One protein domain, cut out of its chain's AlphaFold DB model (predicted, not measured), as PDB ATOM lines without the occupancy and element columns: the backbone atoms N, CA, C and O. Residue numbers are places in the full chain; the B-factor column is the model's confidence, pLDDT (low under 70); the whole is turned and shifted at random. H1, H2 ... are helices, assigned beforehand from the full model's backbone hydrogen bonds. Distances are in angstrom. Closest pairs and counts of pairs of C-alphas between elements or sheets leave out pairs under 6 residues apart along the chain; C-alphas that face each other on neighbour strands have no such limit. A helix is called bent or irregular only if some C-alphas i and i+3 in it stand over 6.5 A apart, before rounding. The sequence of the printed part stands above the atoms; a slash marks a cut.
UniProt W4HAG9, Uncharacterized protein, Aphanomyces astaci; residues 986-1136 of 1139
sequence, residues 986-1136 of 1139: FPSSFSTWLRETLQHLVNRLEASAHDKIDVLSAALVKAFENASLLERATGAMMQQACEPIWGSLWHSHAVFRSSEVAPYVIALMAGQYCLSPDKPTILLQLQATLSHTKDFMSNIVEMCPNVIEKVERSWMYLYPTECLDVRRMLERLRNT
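What this domain is: This is residues 986 to 1136 of the 1139 residues of an uncharacterized protein of Aphanomyces astaci (UniProt W4HAG9). The longest helix by residues, H8, packs steeply over H6, the helix at the core, and folds back into H9, while H7 pairs with H6 to complete one end of the domain. H1 and H2 form a hairpin that makes the other end, H3 packs on H1, H6 and H8, and the short H4 and H5 fill in beside H6 and H2. The printed part has 151 residues with nine named helices, H1 to H9 in chain order, and no named strand, an all-helix class. It is compact, with a radius of gyration of the C-alphas of 14.7 A and spans of 43 by 41 by 24 A.

How they stand to each other: Start at H8, residues 1094 to 1115, which is irregular, with C-alphas 1098 and 1101 7.8 A apart, and has a kink of 90 degrees near residue 1102. It touches the hub H6, residues 1062 to 1075, at a steep tilt of 54 degrees, and the closest C-alphas, those of Pro 1063 and Val 1107, are 4.3 A apart. H9, residues 1120 to 1134, forms a hairpin with H8 at a shallow tilt of 16 degrees, opposite ways, closest at the C-alphas of Val 1101 and Arg 1134, 5.8 A. H7, residues 1079 to 1091, forms a hairpin with H6, which touches it with residues 1069 to 1073 alone; the closest C-alphas, Tyr 1073 and Ile 1082, are 5.7 A apart. H6, H7 and H9 are a bundle, a group of three helices. H3, residues 1029 to 1037, touches H6 at a shallow tilt of 12 degrees, the same way, closest at the C-alphas of Leu 1030 and Tyr 1064, 6.8 A. H4, residues 1046 to 1050, touches H6 at the C-alphas of Trp 1046 and Met 1069, 6.0 A, on residues 1065 to 1069 of H6 alone. Farther out, H1, residues 990 to 1008, touches H2, residues 1013 to 1026, as a hairpin at a steep tilt of 40 degrees; residues 998 to 1006 of H1 alone and 1016 to 1020 of H2 alone take part, and the closest C-alphas, Val 1002 and Leu 1016, are 6.8 A apart. H5, residues 1054 to 1057, touches residues 1013 to 1017 of H2 alone, closest at the C-alphas of Ser 1017 and Val 1055, 6.0 A. H1 and H6 are apart. Every O i to N i+4 pair is within hydrogen-bond range in H1, H2, H3, H4, H6, H7 and H9, against 14 of 18 in H8; H5 is too short for such a pair.

Where its parts are: Find C-alpha 1094 at (224.006, 222.371, 242.191); H8 runs 26.9 A from there to C-alpha 1115. H1 begins at C-alpha 990, (230.694, 211.195, 215.530), and is 27.0 A long; H9, 20.9 A, ends at C-alpha 1134, (214.521, 213.891, 242.337). H6 measures 20.2 A, H2 19.6 A and H7 18.3 A.

The domain as a whole: Look at His 1010 and Thr 1121 for the two C-alphas farthest apart, 43.8 A. The printed part has no cut; the link from H3 to H4 is short, the others are tight. Mean pLDDT of the printed part is 80.0, and 18 residues are under 70, among them 986 to 989, 1008 to 1011 and 1038 to 1043.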
ATOM      1  N   PHE A 986     233.283 209.194 209.028       50.47
ATOM      2  CA  PHE A 986     233.935 210.178 209.887       50.47
ATOM      3  C   PHE A 986     235.366 209.719 210.224       50.47
ATOM      4  O   PHE A 986     235.546 208.577 210.647       50.47
ATOM      5  N   PRO A 987     236.383 210.593 210.092       47.09
ATOM      6  CA  PRO A 987     237.752 210.289 210.514       47.09
ATOM      7  C   PRO A 987     237.904 210.193 212.047       47.09
ATOM      8  O   PRO A 987     238.882 209.629 212.528       47.09
ATOM      9  N   SER A 988     236.940 210.722 212.811       55.28
ATOM     10  CA  SER A 988     236.820 210.641 214.276       55.28
ATOM     11  C   SER A 988     235.472 210.026 214.680       55.28
ATOM     12  O   SER A 988     234.569 209.933 213.854       55.28
ATOM     13  N   SER A 989     235.270 209.672 215.955       68.88
ATOM     14  CA  SER A 989     233.933 209.289 216.433       68.88
ATOM     15  C   SER A 989     232.947 210.458 216.263       68.88
ATOM     16  O   SER A 989     233.263 211.610 216.587       68.88
ATOM     17  N   PHE A 990     231.747 210.183 215.735       72.88
ATOM     18  CA  PHE A 990     230.694 211.195 215.530       72.88
ATOM     19  C   PHE A 990     230.390 211.981 216.816       72.88
ATOM     20  O   PHE A 990     230.157 213.191 216.792       72.88
ATOM     21  N   SER A 991     230.446 211.293 217.958       75.75
ATOM     22  CA  SER A 991     230.248 211.869 219.284       75.75
ATOM     23  C   SER A 991     231.233 213.015 219.558       75.75
ATOM     24  O   SER A 991     230.823 214.081 220.025       75.75
ATOM     25  N   THR A 992     232.515 212.842 219.225       79.38
ATOM     26  CA  THR A 992     233.559 213.857 219.453       79.38
ATOM     27  C   THR A 992     233.335 215.091 218.590       79.38
ATOM     28  O   THR A 992     233.397 216.212 219.102       79.38
ATOM     29  N   TRP A 993     232.965 214.901 217.322       82.12
ATOM     30  CA  TRP A 993     232.612 216.009 216.433       82.12
ATOM     31  C   TRP A 993     231.381 216.785 216.927       82.12
ATOM     32  O   TRP A 993     231.403 218.020 216.939       82.12
ATOM     33  N   LEU A 994     230.321 216.090 217.362       83.94
ATOM     34  CA  LEU A 994     229.099 216.738 217.852       83.94
ATOM     35  C   LEU A 994     229.384 217.564 219.111       83.94
ATOM     36  O   LEU A 994     228.949 218.711 219.208       83.94
ATOM     37  N   ARG A 995     230.170 217.016 220.045       86.06
ATOM     38  CA  ARG A 995     230.623 217.739 221.239       86.06
ATOM     39  C   ARG A 995     231.344 219.038 220.875       86.06
ATOM     40  O   ARG A 995     230.990 220.098 221.387       86.06
ATOM     41  N   GLU A 996     232.344 218.961 220.000       85.44
ATOM     42  CA  GLU A 996     233.109 220.137 219.568       85.44
ATOM     43  C   GLU A 996     232.240 221.153 218.827       85.44
ATOM     44  O   GLU A 996     232.433 222.356 218.970       85.44
ATOM     45  N   THR A 997     231.261 220.680 218.057       85.75
ATOM     46  CA  THR A 997     230.326 221.531 217.318       85.75
ATOM     47  C   THR A 997     229.411 222.314 218.254       85.75
ATOM     48  O   THR A 997     229.260 223.520 218.078       85.75
ATOM     49  N   LEU A 998     228.865 221.668 219.288       88.31
ATOM     50  CA  LEU A 998     228.046 222.336 220.304       88.31
ATOM     51  C   LEU A 998     228.865 223.346 221.119       88.31
ATOM     52  O   LEU A 998     228.388 224.442 221.398       88.31
ATOM     53  N   GLN A 999     230.113 223.014 221.460       87.00
ATOM     54  CA  GLN A 999     231.002 223.939 222.167       87.00
ATOM     55  C   GLN A 999     231.398 225.141 221.292       87.00
ATOM     56  O   GLN A 999     231.385 226.279 221.755       87.00
ATOM     57  N   HIS A1000     231.697 224.908 220.011       85.69
ATOM     58  CA  HIS A1000     231.981 225.971 219.041       85.69
ATOM     59  C   HIS A1000     230.784 226.902 218.830       85.69
ATOM     60  O   HIS A1000     230.963 228.115 218.733       85.69
ATOM     61  N   LEU A1001     229.571 226.345 218.792       85.94
ATOM     62  CA  LEU A1001     228.334 227.109 218.673       85.94
ATOM     63  C   LEU A1001     228.168 228.095 219.836       85.94
ATOM     64  O   LEU A1001     227.959 229.281 219.594       85.94
ATOM     65  N   VAL A1002     228.325 227.619 221.075       87.12
ATOM     66  CA  VAL A1002     228.248 228.461 222.280       87.12
ATOM     67  C   VAL A1002     229.285 229.583 222.228       87.12
ATOM     68  O   VAL A1002     228.912 230.752 222.302       87.12
ATOM     69  N   ASN A1003     230.552 229.248 221.961       85.12
ATOM     70  CA  ASN A1003     231.635 230.233 221.877       85.12
ATOM     71  C   ASN A1003     231.378 231.309 220.803       85.12
ATOM     72  O   ASN A1003     231.686 232.485 221.000       85.12
ATOM     73  N   ARG A1004     230.836 230.925 219.636       79.62
ATOM     74  CA  ARG A1004     230.511 231.883 218.564       79.62
ATOM     75  C   ARG A1004     229.332 232.779 218.922       79.62
ATOM     76  O   ARG A1004     229.357 233.953 218.559       79.62
ATOM     77  N   LEU A1005     228.303 232.231 219.564       78.94
ATOM     78  CA  LEU A1005     227.114 232.994 219.927       78.94
ATOM     79  C   LEU A1005     227.422 234.011 221.029       78.94
ATOM     80  O   LEU A1005     227.007 235.159 220.893       78.94
ATOM     81  N   GLU A1006     228.223 233.643 222.029       80.25
ATOM     82  CA  GLU A1006     228.709 234.559 223.077       80.25
ATOM     83  C   GLU A1006     229.509 235.733 222.506       80.25
ATOM     84  O   GLU A1006     229.316 236.877 222.907       80.25
ATOM     85  N   ALA A1007     230.351 235.480 221.498       71.56
ATOM     86  CA  ALA A1007     231.083 236.545 220.816       71.56
ATOM     87  C   ALA A1007     230.166 237.516 220.042       71.56
ATOM     88  O   ALA A1007     230.580 238.635 219.743       71.56
ATOM     89  N   SER A1008     228.943 237.097 219.692       65.50
ATOM     90  CA  SER A1008     227.996 237.878 218.879       65.50
ATOM     91  C   SER A1008     226.858 238.527 219.677       65.50
ATOM     92  O   SER A1008     226.374 239.592 219.298       65.50
ATOM     93  N   ALA A1009     226.438 237.921 220.786       58.44
ATOM     94  CA  ALA A1009     225.344 238.372 221.630       58.44
ATOM     95  C   ALA A1009     225.864 238.497 223.062       58.44
ATOM     96  O   ALA A1009     226.276 237.509 223.658       58.44
ATOM     97  N   HIS A1010     225.852 239.713 223.613       55.19
ATOM     98  CA  HIS A1010     226.343 239.975 224.967       55.19
ATOM     99  C   HIS A1010     225.587 239.111 226.004       55.19
ATOM    100  O   HIS A1010     224.406 239.359 226.251       55.19
ATOM    101  N   ASP A1011     226.268 238.109 226.574       54.97
ATOM    102  CA  ASP A1011     226.006 237.361 227.821       54.97
ATOM    103  C   ASP A1011     224.541 237.075 228.224       54.97
ATOM    104  O   ASP A1011     224.177 237.174 229.400       54.97
ATOM    105  N   LYS A1012     223.665 236.677 227.293       73.88
ATOM    106  CA  LYS A1012     222.304 236.214 227.636       73.88
ATOM    107  C   LYS A1012     222.164 234.708 227.452       73.88
ATOM    108  O   LYS A1012     221.998 234.223 226.335       73.88
ATOM    109  N   ILE A1013     222.168 233.984 228.573       75.38
ATOM    110  CA  ILE A1013     222.004 232.521 228.626       75.38
ATOM    111  C   ILE A1013     220.707 232.068 227.937       75.38
ATOM    112  O   ILE A1013     220.737 231.060 227.242       75.38
ATOM    113  N   ASP A1014     219.620 232.839 228.037       76.31
ATOM    114  CA  ASP A1014     218.324 232.512 227.414       76.31
ATOM    115  C   ASP A1014     218.379 232.514 225.874       76.31
ATOM    116  O   ASP A1014     217.708 231.735 225.203       76.31
ATOM    117  N   VAL A1015     219.214 233.377 225.281       79.56
ATOM    118  CA  VAL A1015     219.409 233.414 223.820       79.56
ATOM    119  C   VAL A1015     220.233 232.205 223.374       79.56
ATOM    120  O   VAL A1015     219.957 231.603 222.336       79.56
ATOM    121  N   LEU A1016     221.222 231.816 224.185       83.38
ATOM    122  CA  LEU A1016     222.047 230.635 223.943       83.38
ATOM    123  C   LEU A1016     221.237 229.337 224.089       83.38
ATOM    124  O   LEU A1016     221.419 228.427 223.278       83.38
ATOM    125  N   SER A1017     220.353 229.237 225.090       85.44
ATOM    126  CA  SER A1017     219.518 228.048 225.307       85.44
ATOM    127  C   SER A1017     218.533 227.854 224.158       85.44
ATOM    128  O   SER A1017     218.507 226.773 223.570       85.44
ATOM    129  N   ALA A1018     217.834 228.918 223.751       84.31
ATOM    130  CA  ALA A1018     216.907 228.885 222.625       84.31
ATOM    131  C   ALA A1018     217.605 228.476 221.316       84.31
ATOM    132  O   ALA A1018     217.120 227.597 220.603       84.31
ATOM    133  N   ALA A1019     218.778 229.047 221.023       83.69
ATOM    134  CA  ALA A1019     219.555 228.705 219.829       83.69
ATOM    135  C   ALA A1019     220.035 227.239 219.836       83.69
ATOM    136  O   ALA A1019     220.025 226.571 218.800       83.69
ATOM    137  N   LEU A1020     220.426 226.706 221.000       85.94
ATOM    138  CA  LEU A1020     220.834 225.306 221.141       85.94
ATOM    139  C   LEU A1020     219.663 224.335 221.007       85.94
ATOM    140  O   LEU A1020     219.803 223.327 220.317       85.94
ATOM    141  N   VAL A1021     218.517 224.621 221.631       87.00
ATOM    142  CA  VAL A1021     217.305 223.803 221.468       87.00
ATOM    143  C   VAL A1021     216.892 223.773 220.005       87.00
ATOM    144  O   VAL A1021     216.681 222.698 219.447       87.00
ATOM    145  N   LYS A1022     216.904 224.935 219.353       83.81
ATOM    146  CA  LYS A1022     216.630 225.056 217.925       83.81
ATOM    147  C   LYS A1022     217.593 224.230 217.082       83.81
ATOM    148  O   LYS A1022     217.155 223.526 216.179       83.81
ATOM    149  N   ALA A1023     218.886 224.229 217.404       81.56
ATOM    150  CA  ALA A1023     219.840 223.339 216.752       81.56
ATOM    151  C   ALA A1023     219.496 221.857 216.999       81.56
ATOM    152  O   ALA A1023     219.467 221.070 216.058       81.56
ATOM    153  N   PHE A1024     219.184 221.447 218.230       81.50
ATOM    154  CA  PHE A1024     218.816 220.057 218.520       81.50
ATOM    155  C   PHE A1024     217.548 219.597 217.791       81.50
ATOM    156  O   PHE A1024     217.495 218.441 217.367       81.50
ATOM    157  N   GLU A1025     216.565 220.479 217.626       81.56
ATOM    158  CA  GLU A1025     215.272 220.183 217.003       81.56
ATOM    159  C   GLU A1025     215.324 220.313 215.474       81.56
ATOM    160  O   GLU A1025     215.103 219.326 214.772       81.56
ATOM    161  N   ASN A1026     215.717 221.473 214.940       72.75
ATOM    162  CA  ASN A1026     215.704 221.760 213.499       72.75
ATOM    163  C   ASN A1026     216.815 221.034 212.727       72.75
ATOM    164  O   ASN A1026     216.653 220.715 211.547       72.75
ATOM    165  N   ALA A1027     217.944 220.743 213.379       66.00
ATOM    166  CA  ALA A1027     218.972 219.865 212.822       66.00
ATOM    167  C   ALA A1027     218.823 218.404 213.286       66.00
ATOM    168  O   ALA A1027     219.661 217.571 212.934       66.00
ATOM    169  N   SER A1028     217.771 218.091 214.058       71.88
ATOM    170  CA  SER A1028     217.462 216.779 214.640       71.88
ATOM    171  C   SER A1028     218.694 216.063 215.231       71.88
ATOM    172  O   SER A1028     218.840 214.846 215.104       71.88
ATOM    173  N   LEU A1029     219.619 216.815 215.843       74.12
ATOM    174  CA  LEU A1029     220.961 216.334 216.212       74.12
ATOM    175  C   LEU A1029     220.917 215.144 217.177       74.12
ATOM    176  O   LEU A1029     221.789 214.281 217.111       74.12
ATOM    177  N   LEU A1030     219.895 215.068 218.037       76.19
ATOM    178  CA  LEU A1030     219.729 213.983 219.007       76.19
ATOM    179  C   LEU A1030     219.406 212.640 218.332       76.19
ATOM    180  O   LEU A1030     220.114 211.663 218.558       76.19
ATOM    181  N   GLU A1031     218.378 212.592 217.479       73.06
ATOM    182  CA  GLU A1031     217.987 211.381 216.727       73.06
ATOM    183  C   GLU A1031     219.105 210.916 215.785       73.06
ATOM    184  O   GLU A1031     219.267 209.735 215.483       73.06
ATOM    185  N   ARG A1032     219.918 211.867 215.331       68.62
ATOM    186  CA  ARG A1032     221.058 211.609 214.460       68.62
ATOM    187  C   ARG A1032     222.257 211.042 215.211       68.62
ATOM    188  O   ARG A1032     222.888 210.095 214.742       68.62
ATOM    189  N   ALA A1033     222.535 211.584 216.393       70.19
ATOM    190  CA  ALA A1033     223.567 211.077 217.283       70.19
ATOM    191  C   ALA A1033     223.275 209.656 217.750       70.19
ATOM    192  O   ALA A1033     224.193 208.842 217.797       70.19
ATOM    193  N   THR A1034     222.010 209.331 218.036       70.88
ATOM    194  CA  THR A1034     221.641 207.974 218.449       70.88
ATOM    195  C   THR A1034     221.939 206.954 217.350       70.88
ATOM    196  O   THR A1034     222.587 205.946 217.628       70.88
ATOM    197  N   GLY A1035     221.576 207.242 216.093       68.12
ATOM    198  CA  GLY A1035     221.877 206.378 214.946       68.12
ATOM    199  C   GLY A1035     223.378 206.170 214.711       68.12
ATOM    200  O   GLY A1035     223.820 205.039 214.509       68.12
ATOM    201  N   ALA A1036     224.178 207.237 214.796       67.50
ATOM    202  CA  ALA A1036     225.631 207.154 214.618       67.50
ATOM    203  C   ALA A1036     226.331 206.407 215.771       67.50
ATOM    204  O   ALA A1036     227.215 205.582 215.534       67.50
ATOM    205  N   MET A1037     225.906 206.640 217.019       70.75
ATOM    206  CA  MET A1037     226.451 205.963 218.205       70.75
ATOM    207  C   MET A1037     226.193 204.448 218.193       70.75
ATOM    208  O   MET A1037     226.963 203.702 218.782       70.75
ATOM    209  N   MET A1038     225.158 203.963 217.498       68.81
ATOM    210  CA  MET A1038     224.931 202.520 217.326       68.81
ATOM    211  C   MET A1038     225.917 201.850 216.360       68.81
ATOM    212  O   MET A1038     226.089 200.634 216.414       68.81
ATOM    213  N   GLN A1039     226.531 202.616 215.455       65.62
ATOM    214  CA  GLN A1039     227.421 202.096 214.413       65.62
ATOM    215  C   GLN A1039     228.904 202.162 214.807       65.62
ATOM    216  O   GLN A1039     229.722 201.454 214.223       65.62
ATOM    217  N   GLN A1040     229.263 203.001 215.782       66.06
ATOM    218  CA  GLN A1040     230.644 203.268 216.195       66.06
ATOM    219  C   GLN A1040     230.818 203.069 217.706       66.06
ATOM    220  O   GLN A1040     229.898 203.312 218.483       66.06
ATOM    221  N   ALA A1041     232.012 202.665 218.151       62.53
ATOM    222  CA  ALA A1041     232.318 202.596 219.580       62.53
ATOM    223  C   ALA A1041     232.230 204.000 220.213       62.53
ATOM    224  O   ALA A1041     232.888 204.934 219.753       62.53
ATOM    225  N   CYS A1042     231.405 204.158 221.253       65.38
ATOM    226  CA  CYS A1042     231.179 205.452 221.895       65.38
ATOM    227  C   CYS A1042     232.185 205.710 223.028       65.38
ATOM    228  O   CYS A1042     232.261 204.943 223.988       65.38
ATOM    229  N   GLU A1043     232.904 206.830 222.953       69.06
ATOM    230  CA  GLU A1043     233.809 207.298 224.011       69.06
ATOM    231  C   GLU A1043     233.067 208.093 225.109       69.06
ATOM    232  O   GLU A1043     232.037 208.718 224.832       69.06
ATOM    233  N   PRO A1044     233.580 208.127 226.359       70.44
ATOM    234  CA  PRO A1044     232.950 208.801 227.492       70.44
ATOM    235  C   PRO A1044     233.177 210.317 227.531       70.44
ATOM    236  O   PRO A1044     233.785 210.858 228.451       70.44
ATOM    237  N   ILE A1045     232.679 211.026 226.521       76.19
ATOM    238  CA  ILE A1045     233.017 212.440 226.289       76.19
ATOM    239  C   ILE A1045     231.949 213.440 226.760       76.19
ATOM    240  O   ILE A1045     232.249 214.627 226.916       76.19
ATOM    241  N   TRP A1046     230.711 213.003 227.005       84.00
ATOM    242  CA  TRP A1046     229.574 213.904 227.257       84.00
ATOM    243  C   TRP A1046     229.638 214.619 228.613       84.00
ATOM    244  O   TRP A1046     229.193 215.758 228.726       84.00
ATOM    245  N   GLY A1047     230.281 214.011 229.618       81.19
ATOM    246  CA  GLY A1047     230.538 214.669 230.904       81.19
ATOM    247  C   GLY A1047     231.416 215.920 230.767       81.19
ATOM    248  O   GLY A1047     231.204 216.907 231.465       81.19
ATOM    249  N   SER A1048     232.349 215.933 229.804       83.06
ATOM    250  CA  SER A1048     233.163 217.125 229.525       83.06
ATOM    251  C   SER A1048     232.340 218.274 228.929       83.06
ATOM    252  O   SER A1048     232.601 219.430 229.247       83.06
ATOM    253  N   LEU A1049     231.314 217.967 228.125       85.62
ATOM    254  CA  LEU A1049     230.387 218.961 227.573       85.62
ATOM    255  C   LEU A1049     229.471 219.535 228.657       85.62
ATOM    256  O   LEU A1049     229.263 220.740 228.718       85.62
ATOM    257  N   TRP A1050     228.960 218.678 229.542       88.12
ATOM    258  CA  TRP A1050     228.100 219.085 230.657       88.12
ATOM    259  C   TRP A1050     228.761 220.140 231.560       88.12
ATOM    260  O   TRP A1050     228.106 221.069 232.035       88.12
ATOM    261  N   HIS A1051     230.073 220.016 231.768       86.56
ATOM    262  CA  HIS A1051     230.852 220.933 232.596       86.56
ATOM    263  C   HIS A1051     231.488 222.102 231.828       86.56
ATOM    264  O   HIS A1051     232.059 222.979 232.473       86.56
ATOM    265  N   SER A1052     231.405 222.152 230.493       85.88
ATOM    266  CA  SER A1052     232.109 223.173 229.704       85.88
ATOM    267  C   SER A1052     231.443 224.549 229.750       85.88
ATOM    268  O   SER A1052     232.146 225.555 229.750       85.88
ATOM    269  N   HIS A1053     230.109 224.609 229.817       87.12
ATOM    270  CA  HIS A1053     229.362 225.866 229.882       87.12
ATOM    271  C   HIS A1053     228.063 225.734 230.697       87.12
ATOM    272  O   HIS A1053     227.485 224.651 230.804       87.12
ATOM    273  N   ALA A1054     227.577 226.832 231.292       85.44
ATOM    274  CA  ALA A1054     226.354 226.826 232.107       85.44
ATOM    275  C   ALA A1054     225.086 226.530 231.287       85.44
ATOM    276  O   ALA A1054     224.165 225.892 231.794       85.44
ATOM    277  N   VAL A1055     225.061 226.908 230.003       86.00
ATOM    278  CA  VAL A1055     223.895 226.714 229.125       86.00
ATOM    279  C   VAL A1055     223.509 225.240 228.948       86.00
ATOM    280  O   VAL A1055     222.324 224.929 228.884       86.00
ATOM    281  N   PHE A1056     224.469 224.306 228.959       87.75
ATOM    282  CA  PHE A1056     224.188 222.867 228.836       87.75
ATOM    283  C   PHE A1056     223.467 222.283 230.056       87.75
ATOM    284  O   PHE A1056     222.915 221.188 229.979       87.75
ATOM    285  N   ARG A1057     223.459 223.027 231.166       87.00
ATOM    286  CA  ARG A1057     222.794 222.687 232.429       87.00
ATOM    287  C   ARG A1057     221.465 223.431 232.608       87.00
ATOM    288  O   ARG A1057     220.807 223.245 233.628       87.00
ATOM    289  N   SER A1058     221.078 224.264 231.638       86.50
ATOM    290  CA  SER A1058     219.780 224.947 231.627       86.50
ATOM    291  C   SER A1058     218.624 223.950 231.510       86.50
ATOM    292  O   SER A1058     218.792 222.846 230.984       86.50
ATOM    293  N   SER A1059     217.442 224.348 231.984       82.12
ATOM    294  CA  SER A1059     216.228 223.520 231.969       82.12
ATOM    295  C   SER A1059     215.840 223.045 230.568       82.12
ATOM    296  O   SER A1059     215.352 221.926 230.415       82.12
ATOM    297  N   GLU A1060     216.107 223.864 229.552       84.56
ATOM    298  CA  GLU A1060     215.742 223.607 228.159       84.56
ATOM    299  C   GLU A1060     216.731 222.675 227.435       84.56
ATOM    300  O   GLU A1060     216.321 221.789 226.685       84.56
ATOM    301  N   VAL A1061     218.042 222.830 227.673       87.62
ATOM    302  CA  VAL A1061     219.090 222.106 226.920       87.62
ATOM    303  C   VAL A1061     219.503 220.796 227.595       87.62
ATOM    304  O   VAL A1061     219.807 219.810 226.917       87.62
ATOM    305  N   ALA A1062     219.499 220.742 228.926       87.62
ATOM    306  CA  ALA A1062     219.950 219.570 229.675       87.62
ATOM    307  C   ALA A1062     219.233 218.247 229.322       87.62
ATOM    308  O   ALA A1062     219.923 217.224 229.280       87.62
ATOM    309  N   PRO A1063     217.917 218.206 229.008       89.75
ATOM    310  CA  PRO A1063     217.258 216.979 228.549       89.75
ATOM    311  C   PRO A1063     217.930 216.332 227.329       89.75
ATOM    312  O   PRO A1063     218.039 215.108 227.267       89.75
ATOM    313  N   TYR A1064     218.441 217.138 226.394       88.94
ATOM    314  CA  TYR A1064     219.142 216.659 225.201       88.94
ATOM    315  C   TYR A1064     220.511 216.060 225.543       88.94
ATOM    316  O   TYR A1064     220.860 214.979 225.068       88.94
ATOM    317  N   VAL A1065     221.276 216.726 226.414       88.81
ATOM    318  CA  VAL A1065     222.616 216.267 226.822       88.81
ATOM    319  C   VAL A1065     222.530 214.990 227.661       88.81
ATOM    320  O   VAL A1065     223.289 214.047 227.432       88.81
ATOM    321  N   ILE A1066     221.565 214.907 228.582       88.81
ATOM    322  CA  ILE A1066     221.359 213.715 229.416       88.81
ATOM    323  C   ILE A1066     220.896 212.521 228.566       88.81
ATOM    324  O   ILE A1066     221.333 211.399 228.818       88.81
ATOM    325  N   ALA A1067     220.095 212.740 227.517       87.31
ATOM    326  CA  ALA A1067     219.726 211.684 226.571       87.31
ATOM    327  C   ALA A1067     220.938 211.112 225.802       87.31
ATOM    328  O   ALA A1067     220.987 209.906 225.550       87.31
ATOM    329  N   LEU A1068     221.947 211.935 225.487       87.44
ATOM    330  CA  LEU A1068     223.213 211.471 224.898       87.44
ATOM    331  C   LEU A1068     224.060 210.679 225.909       87.44
ATOM    332  O   LEU A1068     224.579 209.610 225.577       87.44
ATOM    333  N   MET A1069     224.147 211.148 227.160       88.62
ATOM    334  CA  MET A1069     224.836 210.422 228.237       88.62
ATOM    335  C   MET A1069     224.170 209.067 228.541       88.62
ATOM    336  O   MET A1069     224.862 208.075 228.763       88.62
ATOM    337  N   ALA A1070     222.835 209.001 228.506       85.31
ATOM    338  CA  ALA A1070     222.085 207.755 228.649       85.31
ATOM    339  C   ALA A1070     222.379 206.780 227.496       85.31
ATOM    340  O   ALA A1070     222.584 205.593 227.737       85.31
ATOM    341  N   GLY A1071     222.496 207.278 226.262       83.44
ATOM    342  CA  GLY A1071     222.922 206.478 225.110       83.44
ATOM    343  C   GLY A1071     224.288 205.819 225.294       83.44
ATOM    344  O   GLY A1071     224.471 204.649 224.962       83.44
ATOM    345  N   GLN A1072     225.237 206.541 225.892       85.38
ATOM    346  CA  GLN A1072     226.560 206.006 226.218       85.38
ATOM    347  C   GLN A1072     226.488 204.863 227.247       85.38
ATOM    348  O   GLN A1072     227.221 203.883 227.127       85.38
ATOM    349  N   TYR A1073     225.588 204.952 228.234       86.00
ATOM    350  CA  TYR A1073     225.311 203.847 229.158       86.00
ATOM    351  C   TYR A1073     224.699 202.639 228.432       86.00
ATOM    352  O   TYR A1073     225.168 201.516 228.618       86.00
ATOM    353  N   CYS A1074     223.712 202.866 227.560       82.31
ATOM    354  CA  CYS A1074     223.033 201.811 226.802       82.31
ATOM    355  C   CYS A1074     223.990 200.984 225.925       82.31
ATOM    356  O   CYS A1074     223.836 199.766 225.816       82.31
ATOM    357  N   LEU A1075     224.987 201.638 225.322       79.44
ATOM    358  CA  LEU A1075     225.904 201.039 224.345       79.44
ATOM    359  C   LEU A1075     227.205 200.491 224.950       79.44
ATOM    360  O   LEU A1075     227.970 199.823 224.257       79.44
ATOM    361  N   SER A1076     227.481 200.762 226.226       79.50
ATOM    362  CA  SER A1076     228.758 200.400 226.837       79.50
ATOM    363  C   SER A1076     228.840 198.931 227.273       79.50
ATOM    364  O   SER A1076     227.870 198.386 227.810       79.50
ATOM    365  N   PRO A1077     230.023 198.298 227.134       70.44
ATOM    366  CA  PRO A1077     230.300 197.001 227.744       70.44
ATOM    367  C   PRO A1077     230.404 197.068 229.280       70.44
ATOM    368  O   PRO A1077     230.087 196.082 229.943       70.44
ATOM    369  N   ASP A1078     230.794 198.213 229.858       78.69
ATOM    370  CA  ASP A1078     230.910 198.430 231.310       78.69
ATOM    371  C   ASP A1078     229.780 199.333 231.834       78.69
ATOM    372  O   ASP A1078     229.949 200.511 232.162       78.69
ATOM    373  N   LYS A1079     228.575 198.763 231.852       80.19
ATOM    374  CA  LYS A1079     227.332 199.416 232.280       80.19
ATOM    375  C   LYS A1079     227.386 199.997 233.708       80.19
ATOM    376  O   LYS A1079     227.096 201.186 233.862       80.19
ATOM    377  N   PRO A1080     227.749 199.239 234.765       80.62
ATOM    378  CA  PRO A1080     227.630 199.730 236.141       80.62
ATOM    379  C   PRO A1080     228.514 200.951 236.417       80.62
ATOM    380  O   PRO A1080     228.074 201.884 237.089       80.62
ATOM    381  N   THR A1081     229.724 200.989 235.857       81.25
ATOM    382  CA  THR A1081     230.650 202.115 236.027       81.25
ATOM    383  C   THR A1081     230.111 203.392 235.381       81.25
ATOM    384  O   THR A1081     230.160 204.458 235.994       81.25
ATOM    385  N   ILE A1082     229.535 203.303 234.178       83.06
ATOM    386  CA  ILE A1082     229.015 204.479 233.464       83.06
ATOM    387  C   ILE A1082     227.742 205.025 234.108       83.06
ATOM    388  O   ILE A1082     227.585 206.242 234.197       83.06
ATOM    389  N   LEU A1083     226.857 204.163 234.619       84.81
ATOM    390  CA  LEU A1083     225.673 204.625 235.351       84.81
ATOM    391  C   LEU A1083     226.061 205.374 236.634       84.81
ATOM    392  O   LEU A1083     225.484 206.416 236.938       84.81
ATOM    393  N   LEU A1084     227.074 204.882 237.357       84.75
ATOM    394  CA  LEU A1084     227.614 205.561 238.539       84.75
ATOM    395  C   LEU A1084     228.265 206.902 238.181       84.75
ATOM    396  O   LEU A1084     228.067 207.883 238.895       84.75
ATOM    397  N   GLN A1085     228.998 206.975 237.067       83.50
ATOM    398  CA  GLN A1085     229.574 208.228 236.571       83.50
ATOM    399  C   GLN A1085     228.493 209.241 236.175       83.50
ATOM    400  O   GLN A1085     228.601 210.415 236.531       83.50
ATOM    401  N   LEU A1086     227.431 208.802 235.492       86.56
ATOM    402  CA  LEU A1086     226.274 209.638 235.162       86.56
ATOM    403  C   LEU A1086     225.608 210.175 236.435       86.56
ATOM    404  O   LEU A1086     225.391 211.380 236.561       86.56
ATOM    405  N   GLN A1087     225.350 209.301 237.409       87.81
ATOM    406  CA  GLN A1087     224.756 209.684 238.688       87.81
ATOM    407  C   GLN A1087     225.631 210.692 239.450       87.81
ATOM    408  O   GLN A1087     225.116 211.684 239.970       87.81
ATOM    409  N   ALA A1088     226.947 210.469 239.507       85.19
ATOM    410  CA  ALA A1088     227.890 211.385 240.146       85.19
ATOM    411  C   ALA A1088     227.899 212.756 239.445       85.19
ATOM    412  O   ALA A1088     227.771 213.787 240.101       85.19
ATOM    413  N   THR A1089     227.954 212.771 238.111       85.19
ATOM    414  CA  THR A1089     227.958 214.006 237.304       85.19
ATOM    415  C   THR A1089     226.722 214.869 237.583       85.19
ATOM    416  O   THR A1089     226.830 216.079 237.797       85.19
ATOM    417  N   LEU A1090     225.541 214.246 237.638       86.31
ATOM    418  CA  LEU A1090     224.280 214.949 237.876       86.31
ATOM    419  C   LEU A1090     224.121 215.396 239.337       86.31
ATOM    420  O   LEU A1090     223.763 216.546 239.584       86.31
ATOM    421  N   SER A1091     224.430 214.527 240.304       83.25
ATOM    422  CA  SER A1091     224.268 214.830 241.738       83.25
ATOM    423  C   SER A1091     225.209 215.921 242.256       83.25
ATOM    424  O   SER A1091     224.831 216.675 243.148       83.25
ATOM    425  N   HIS A1092     226.406 216.060 241.676       81.19
ATOM    426  CA  HIS A1092     227.360 217.112 242.047       81.19
ATOM    427  C   HIS A1092     227.075 218.477 241.395       81.19
ATOM    428  O   HIS A1092     227.767 219.455 241.680       81.19
ATOM    429  N   THR A1093     226.053 218.581 240.539       82.50
ATOM    430  CA  THR A1093     225.717 219.823 239.837       82.50
ATOM    431  C   THR A1093     224.593 220.570 240.566       82.50
ATOM    432  O   THR A1093     223.416 220.259 240.392       82.50
ATOM    433  N   LYS A1094     224.951 221.594 241.359       78.44
ATOM    434  CA  LYS A1094     224.006 222.371 242.191       78.44
ATOM    435  C   LYS A1094     222.836 222.967 241.395       78.44
ATOM    436  O   LYS A1094     221.690 222.848 241.822       78.44
ATOM    437  N   ASP A1095     223.120 223.533 240.222       73.06
ATOM    438  CA  ASP A1095     222.111 224.164 239.355       73.06
ATOM    439  C   ASP A1095     221.073 223.143 238.856       73.06
ATOM    440  O   ASP A1095     219.869 223.388 238.903       73.06
ATOM    441  N   PHE A1096     221.523 221.944 238.472       80.62
ATOM    442  CA  PHE A1096     220.642 220.858 238.041       80.62
ATOM    443  C   PHE A1096     219.795 220.320 239.198       80.62
ATOM    444  O   PHE A1096     218.584 220.180 239.059       80.62
ATOM    445  N   MET A1097     220.406 220.071 240.361       82.56
ATOM    446  CA  MET A1097     219.692 219.566 241.540       82.56
ATOM    447  C   MET A1097     218.633 220.547 242.055       82.56
ATOM    448  O   MET A1097     217.616 220.112 242.587       82.56
ATOM    449  N   SER A1098     218.824 221.856 241.854       80.12
ATOM    450  CA  SER A1098     217.816 222.863 242.207       80.12
ATOM    451  C   SER A1098     216.571 222.832 241.308       80.12
ATOM    452  O   SER A1098     215.472 223.090 241.792       80.12
ATOM    453  N   ASN A1099     216.721 222.421 240.043       80.19
ATOM    454  CA  ASN A1099     215.654 222.405 239.032       80.19
ATOM    455  C   ASN A1099     215.169 220.986 238.673       80.19
ATOM    456  O   ASN A1099     214.303 220.806 237.816       80.19
ATOM    457  N   ILE A1100     215.698 219.951 239.334       82.19
ATOM    458  CA  ILE A1100     215.462 218.546 238.977       82.19
ATOM    459  C   ILE A1100     213.982 218.151 239.025       82.19
ATOM    460  O   ILE A1100     213.546 217.310 238.244       82.19
ATOM    461  N   VAL A1101     213.192 218.757 239.914       81.94
ATOM    462  CA  VAL A1101     211.758 218.460 240.051       81.94
ATOM    463  C   VAL A1101     210.989 218.845 238.786       81.94
ATOM    464  O   VAL A1101     210.103 218.100 238.372       81.94
ATOM    465  N   GLU A1102     211.355 219.965 238.167       81.69
ATOM    466  CA  GLU A1102     210.740 220.481 236.942       81.69
ATOM    467  C   GLU A1102     211.309 219.796 235.691       81.69
ATOM    468  O   GLU A1102     210.569 219.462 234.771       81.69
ATOM    469  N   MET A1103     212.613 219.508 235.677       82.06
ATOM    470  CA  MET A1103     213.296 218.956 234.502       82.06
ATOM    471  C   MET A1103     213.113 217.444 234.325       82.06
ATOM    472  O   MET A1103     213.130 216.948 233.198       82.06
ATOM    473  N   CYS A1104     212.960 216.688 235.417       83.81
ATOM    474  CA  CYS A1104     212.956 215.220 235.406       83.81
ATOM    475  C   CYS A1104     211.937 214.597 234.422       83.81
ATOM    476  O   CYS A1104     212.343 213.706 233.676       83.81
ATOM    477  N   PRO A1105     210.673 215.066 234.320       84.75
ATOM    478  CA  PRO A1105     209.725 214.554 233.326       84.75
ATOM    479  C   PRO A1105     210.222 214.696 231.879       84.75
ATOM    480  O   PRO A1105     210.192 213.722 231.130       84.75
ATOM    481  N   ASN A1106     210.757 215.867 231.516       84.31
ATOM    482  CA  ASN A1106     211.255 216.144 230.163       84.31
ATOM    483  C   ASN A1106     212.506 215.317 229.834       84.31
ATOM    484  O   ASN A1106     212.666 214.829 228.716       84.31
ATOM    485  N   VAL A1107     213.397 215.131 230.815       84.44
ATOM    486  CA  VAL A1107     214.588 214.279 230.666       84.44
ATOM    487  C   VAL A1107     214.175 212.828 230.417       84.44
ATOM    488  O   VAL A1107     214.697 212.189 229.504       84.44
ATOM    489  N   ILE A1108     213.228 212.313 231.207       87.06
ATOM    490  CA  ILE A1108     212.707 210.948 231.068       87.06
ATOM    491  C   ILE A1108     212.078 210.768 229.683       87.06
ATOM    492  O   ILE A1108     212.436 209.831 228.972       87.06
ATOM    493  N   GLU A1109     211.216 211.691 229.257       87.75
ATOM    494  CA  GLU A1109     210.581 211.633 227.938       87.75
ATOM    495  C   GLU A1109     211.615 211.568 226.801       87.75
ATOM    496  O   GLU A1109     211.514 210.709 225.918       87.75
ATOM    497  N   LYS A1110     212.646 212.424 226.834       83.00
ATOM    498  CA  LYS A1110     213.695 212.444 225.800       83.00
ATOM    499  C   LYS A1110     214.541 211.169 225.793       83.00
ATOM    500  O   LYS A1110     214.798 210.636 224.716       83.00
ATOM    501  N   VAL A1111     214.942 210.647 226.957       82.81
ATOM    502  CA  VAL A1111     215.698 209.381 227.054       82.81
ATOM    503  C   VAL A1111     214.891 208.228 226.458       82.81
ATOM    504  O   VAL A1111     215.417 207.418 225.693       82.81
ATOM    505  N   GLU A1112     213.602 208.165 226.771       83.31
ATOM    506  CA  GLU A1112     212.751 207.051 226.365       83.31
ATOM    507  C   GLU A1112     212.415 207.078 224.891       83.31
ATOM    508  O   GLU A1112     212.519 206.052 224.218       83.31
ATOM    509  N   ARG A1113     212.078 208.261 224.376       78.69
ATOM    510  CA  ARG A1113     211.836 208.453 222.950       78.69
ATOM    511  C   ARG A1113     213.052 208.042 222.117       78.69
ATOM    512  O   ARG A1113     212.877 207.491 221.035       78.69
ATOM    513  N   SER A1114     214.262 208.284 222.618       76.50
ATOM    514  CA  SER A1114     215.498 208.016 221.880       76.50
ATOM    515  C   SER A1114     216.023 206.580 222.006       76.50
ATOM    516  O   SER A1114     216.601 206.082 221.043       76.50
ATOM    517  N   TRP A1115     215.843 205.903 223.149       78.44
ATOM    518  CA  TRP A1115     216.561 204.646 223.434       78.44
ATOM    519  C   TRP A1115     215.691 203.470 223.901       78.44
ATOM    520  O   TRP A1115     216.136 202.321 223.811       78.44
ATOM    521  N   MET A1116     214.448 203.704 224.345       78.62
ATOM    522  CA  MET A1116     213.619 202.674 225.000       78.62
ATOM    523  C   MET A1116     213.339 201.461 224.106       78.62
ATOM    524  O   MET A1116     213.270 200.334 224.593       78.62
ATOM    525  N   TYR A1117     213.184 201.672 222.795       73.50
ATOM    526  CA  TYR A1117     212.872 200.593 221.852       73.50
ATOM    527  C   TYR A1117     214.001 199.555 221.737       73.50
ATOM    528  O   TYR A1117     213.738 198.372 221.530       73.50
ATOM    529  N   LEU A1118     215.253 199.997 221.881       73.56
ATOM    530  CA  LEU A1118     216.446 199.175 221.676       73.56
ATOM    531  C   LEU A1118     217.044 198.675 222.998       73.56
ATOM    532  O   LEU A1118     217.515 197.541 223.057       73.56
ATOM    533  N   TYR A1119     216.986 199.495 224.055       81.19
ATOM    534  CA  TYR A1119     217.614 199.240 225.359       81.19
ATOM    535  C   TYR A1119     216.642 199.517 226.523       81.19
ATOM    536  O   TYR A1119     216.848 200.442 227.316       81.19
ATOM    537  N   PRO A1120     215.540 198.751 226.640       81.31
ATOM    538  CA  PRO A1120     214.474 199.037 227.600       81.31
ATOM    539  C   PRO A1120     214.925 198.885 229.057       81.31
ATOM    540  O   PRO A1120     214.486 199.631 229.928       81.31
ATOM    541  N   THR A1121     215.810 197.930 229.341       83.50
ATOM    542  CA  THR A1121     216.336 197.677 230.688       83.50
ATOM    543  C   THR A1121     217.195 198.831 231.190       83.50
ATOM    544  O   THR A1121     217.015 199.311 232.305       83.50
ATOM    545  N   GLU A1122     218.073 199.330 230.333       83.56
ATOM    546  CA  GLU A1122     219.008 200.404 230.624       83.56
ATOM    547  C   GLU A1122     218.274 201.742 230.772       83.56
ATOM    548  O   GLU A1122     218.546 202.502 231.701       83.56
ATOM    549  N   CYS A1123     217.269 202.001 229.928       84.19
ATOM    550  CA  CYS A1123     216.412 203.182 230.064       84.19
ATOM    551  C   CYS A1123     215.646 203.188 231.395       84.19
ATOM    552  O   CYS A1123     215.526 204.234 232.034       84.19
ATOM    553  N   LEU A1124     215.169 202.025 231.854       86.06
ATOM    554  CA  LEU A1124     214.517 201.897 233.160       86.06
ATOM    555  C   LEU A1124     215.483 202.155 234.323       86.06
ATOM    556  O   LEU A1124     215.069 202.724 235.334       86.06
ATOM    557  N   ASP A1125     216.755 201.774 234.201       86.44
ATOM    558  CA  ASP A1125     217.769 202.066 235.219       86.44
ATOM    559  C   ASP A1125     218.090 203.564 235.290       86.44
ATOM    560  O   ASP A1125     218.152 204.124 236.387       86.44
ATOM    561  N   VAL A1126     218.197 204.235 234.137       87.12
ATOM    562  CA  VAL A1126     218.356 205.698 234.062       87.12
ATOM    563  C   VAL A1126     217.128 206.406 234.639       87.12
ATOM    564  O   VAL A1126     217.284 207.314 235.456       87.12
ATOM    565  N   ARG A1127     215.908 205.957 234.309       89.25
ATOM    566  CA  ARG A1127     214.661 206.485 234.893       89.25
ATOM    567  C   ARG A1127     214.673 206.365 236.419       89.25
ATOM    568  O   ARG A1127     214.479 207.358 237.114       89.25
ATOM    569  N   ARG A1128     214.971 205.175 236.954       89.00
ATOM    570  CA  ARG A1128     215.050 204.937 238.409       89.00
ATOM    571  C   ARG A1128     216.121 205.795 239.079       89.00
ATOM    572  O   ARG A1128     215.914 206.259 240.197       89.00
ATOM    573  N   MET A1129     217.269 205.990 238.432       91.31
ATOM    574  CA  MET A1129     218.328 206.872 238.923       91.31
ATOM    575  C   MET A1129     217.841 208.330 238.994       91.31
ATOM    576  O   MET A1129     218.005 208.965 240.035       91.31
ATOM    577  N   LEU A1130     217.200 208.844 237.939       87.38
ATOM    578  CA  LEU A1130     216.655 210.208 237.896       87.38
ATOM    579  C   LEU A1130     215.536 210.427 238.925       87.38
ATOM    580  O   LEU A1130     215.514 211.452 239.605       87.38
ATOM    581  N   GLU A1131     214.638 209.454 239.096       87.69
ATOM    582  CA  GLU A1131     213.583 209.487 240.117       87.69
ATOM    583  C   GLU A1131     214.159 209.473 241.541       87.69
ATOM    584  O   GLU A1131     213.661 210.177 242.420       87.69
ATOM    585  N   ARG A1132     215.236 208.714 241.783       86.88
ATOM    586  CA  ARG A1132     215.945 208.731 243.073       86.88
ATOM    587  C   ARG A1132     216.569 210.094 243.341       86.88
ATOM    588  O   ARG A1132     216.347 210.634 244.420       86.88
ATOM    589  N   LEU A1133     217.286 210.662 242.371       84.06
ATOM    590  CA  LEU A1133     217.886 211.994 242.499       84.06
ATOM    591  C   LEU A1133     216.821 213.063 242.775       84.06
ATOM    592  O   LEU A1133     217.003 213.875 243.675       84.06
ATOM    593  N   ARG A1134     215.669 213.000 242.094       83.50
ATOM    594  CA  ARG A1134     214.521 213.891 242.337       83.50
ATOM    595  C   ARG A1134     213.997 213.819 243.776       83.50
ATOM    596  O   ARG A1134     213.575 214.832 244.322       83.50
ATOM    597  N   ASN A1135     214.001 212.630 244.374       81.06
ATOM    598  CA  ASN A1135     213.511 212.398 245.733       81.06
ATOM    599  C   ASN A1135     214.585 212.627 246.814       81.06
ATOM    600  O   ASN A1135     214.307 212.437 247.999       81.06
ATOM    601  N   THR A1136     215.807 213.007 246.428       73.44
ATOM    602  CA  THR A1136     216.900 213.291 247.364       73.44
ATOM    603  C   THR A1136     216.870 214.785 247.720       73.44
ATOM    604  O   THR A1136     216.889 215.607 246.806       73.44
TER     605      THR A1136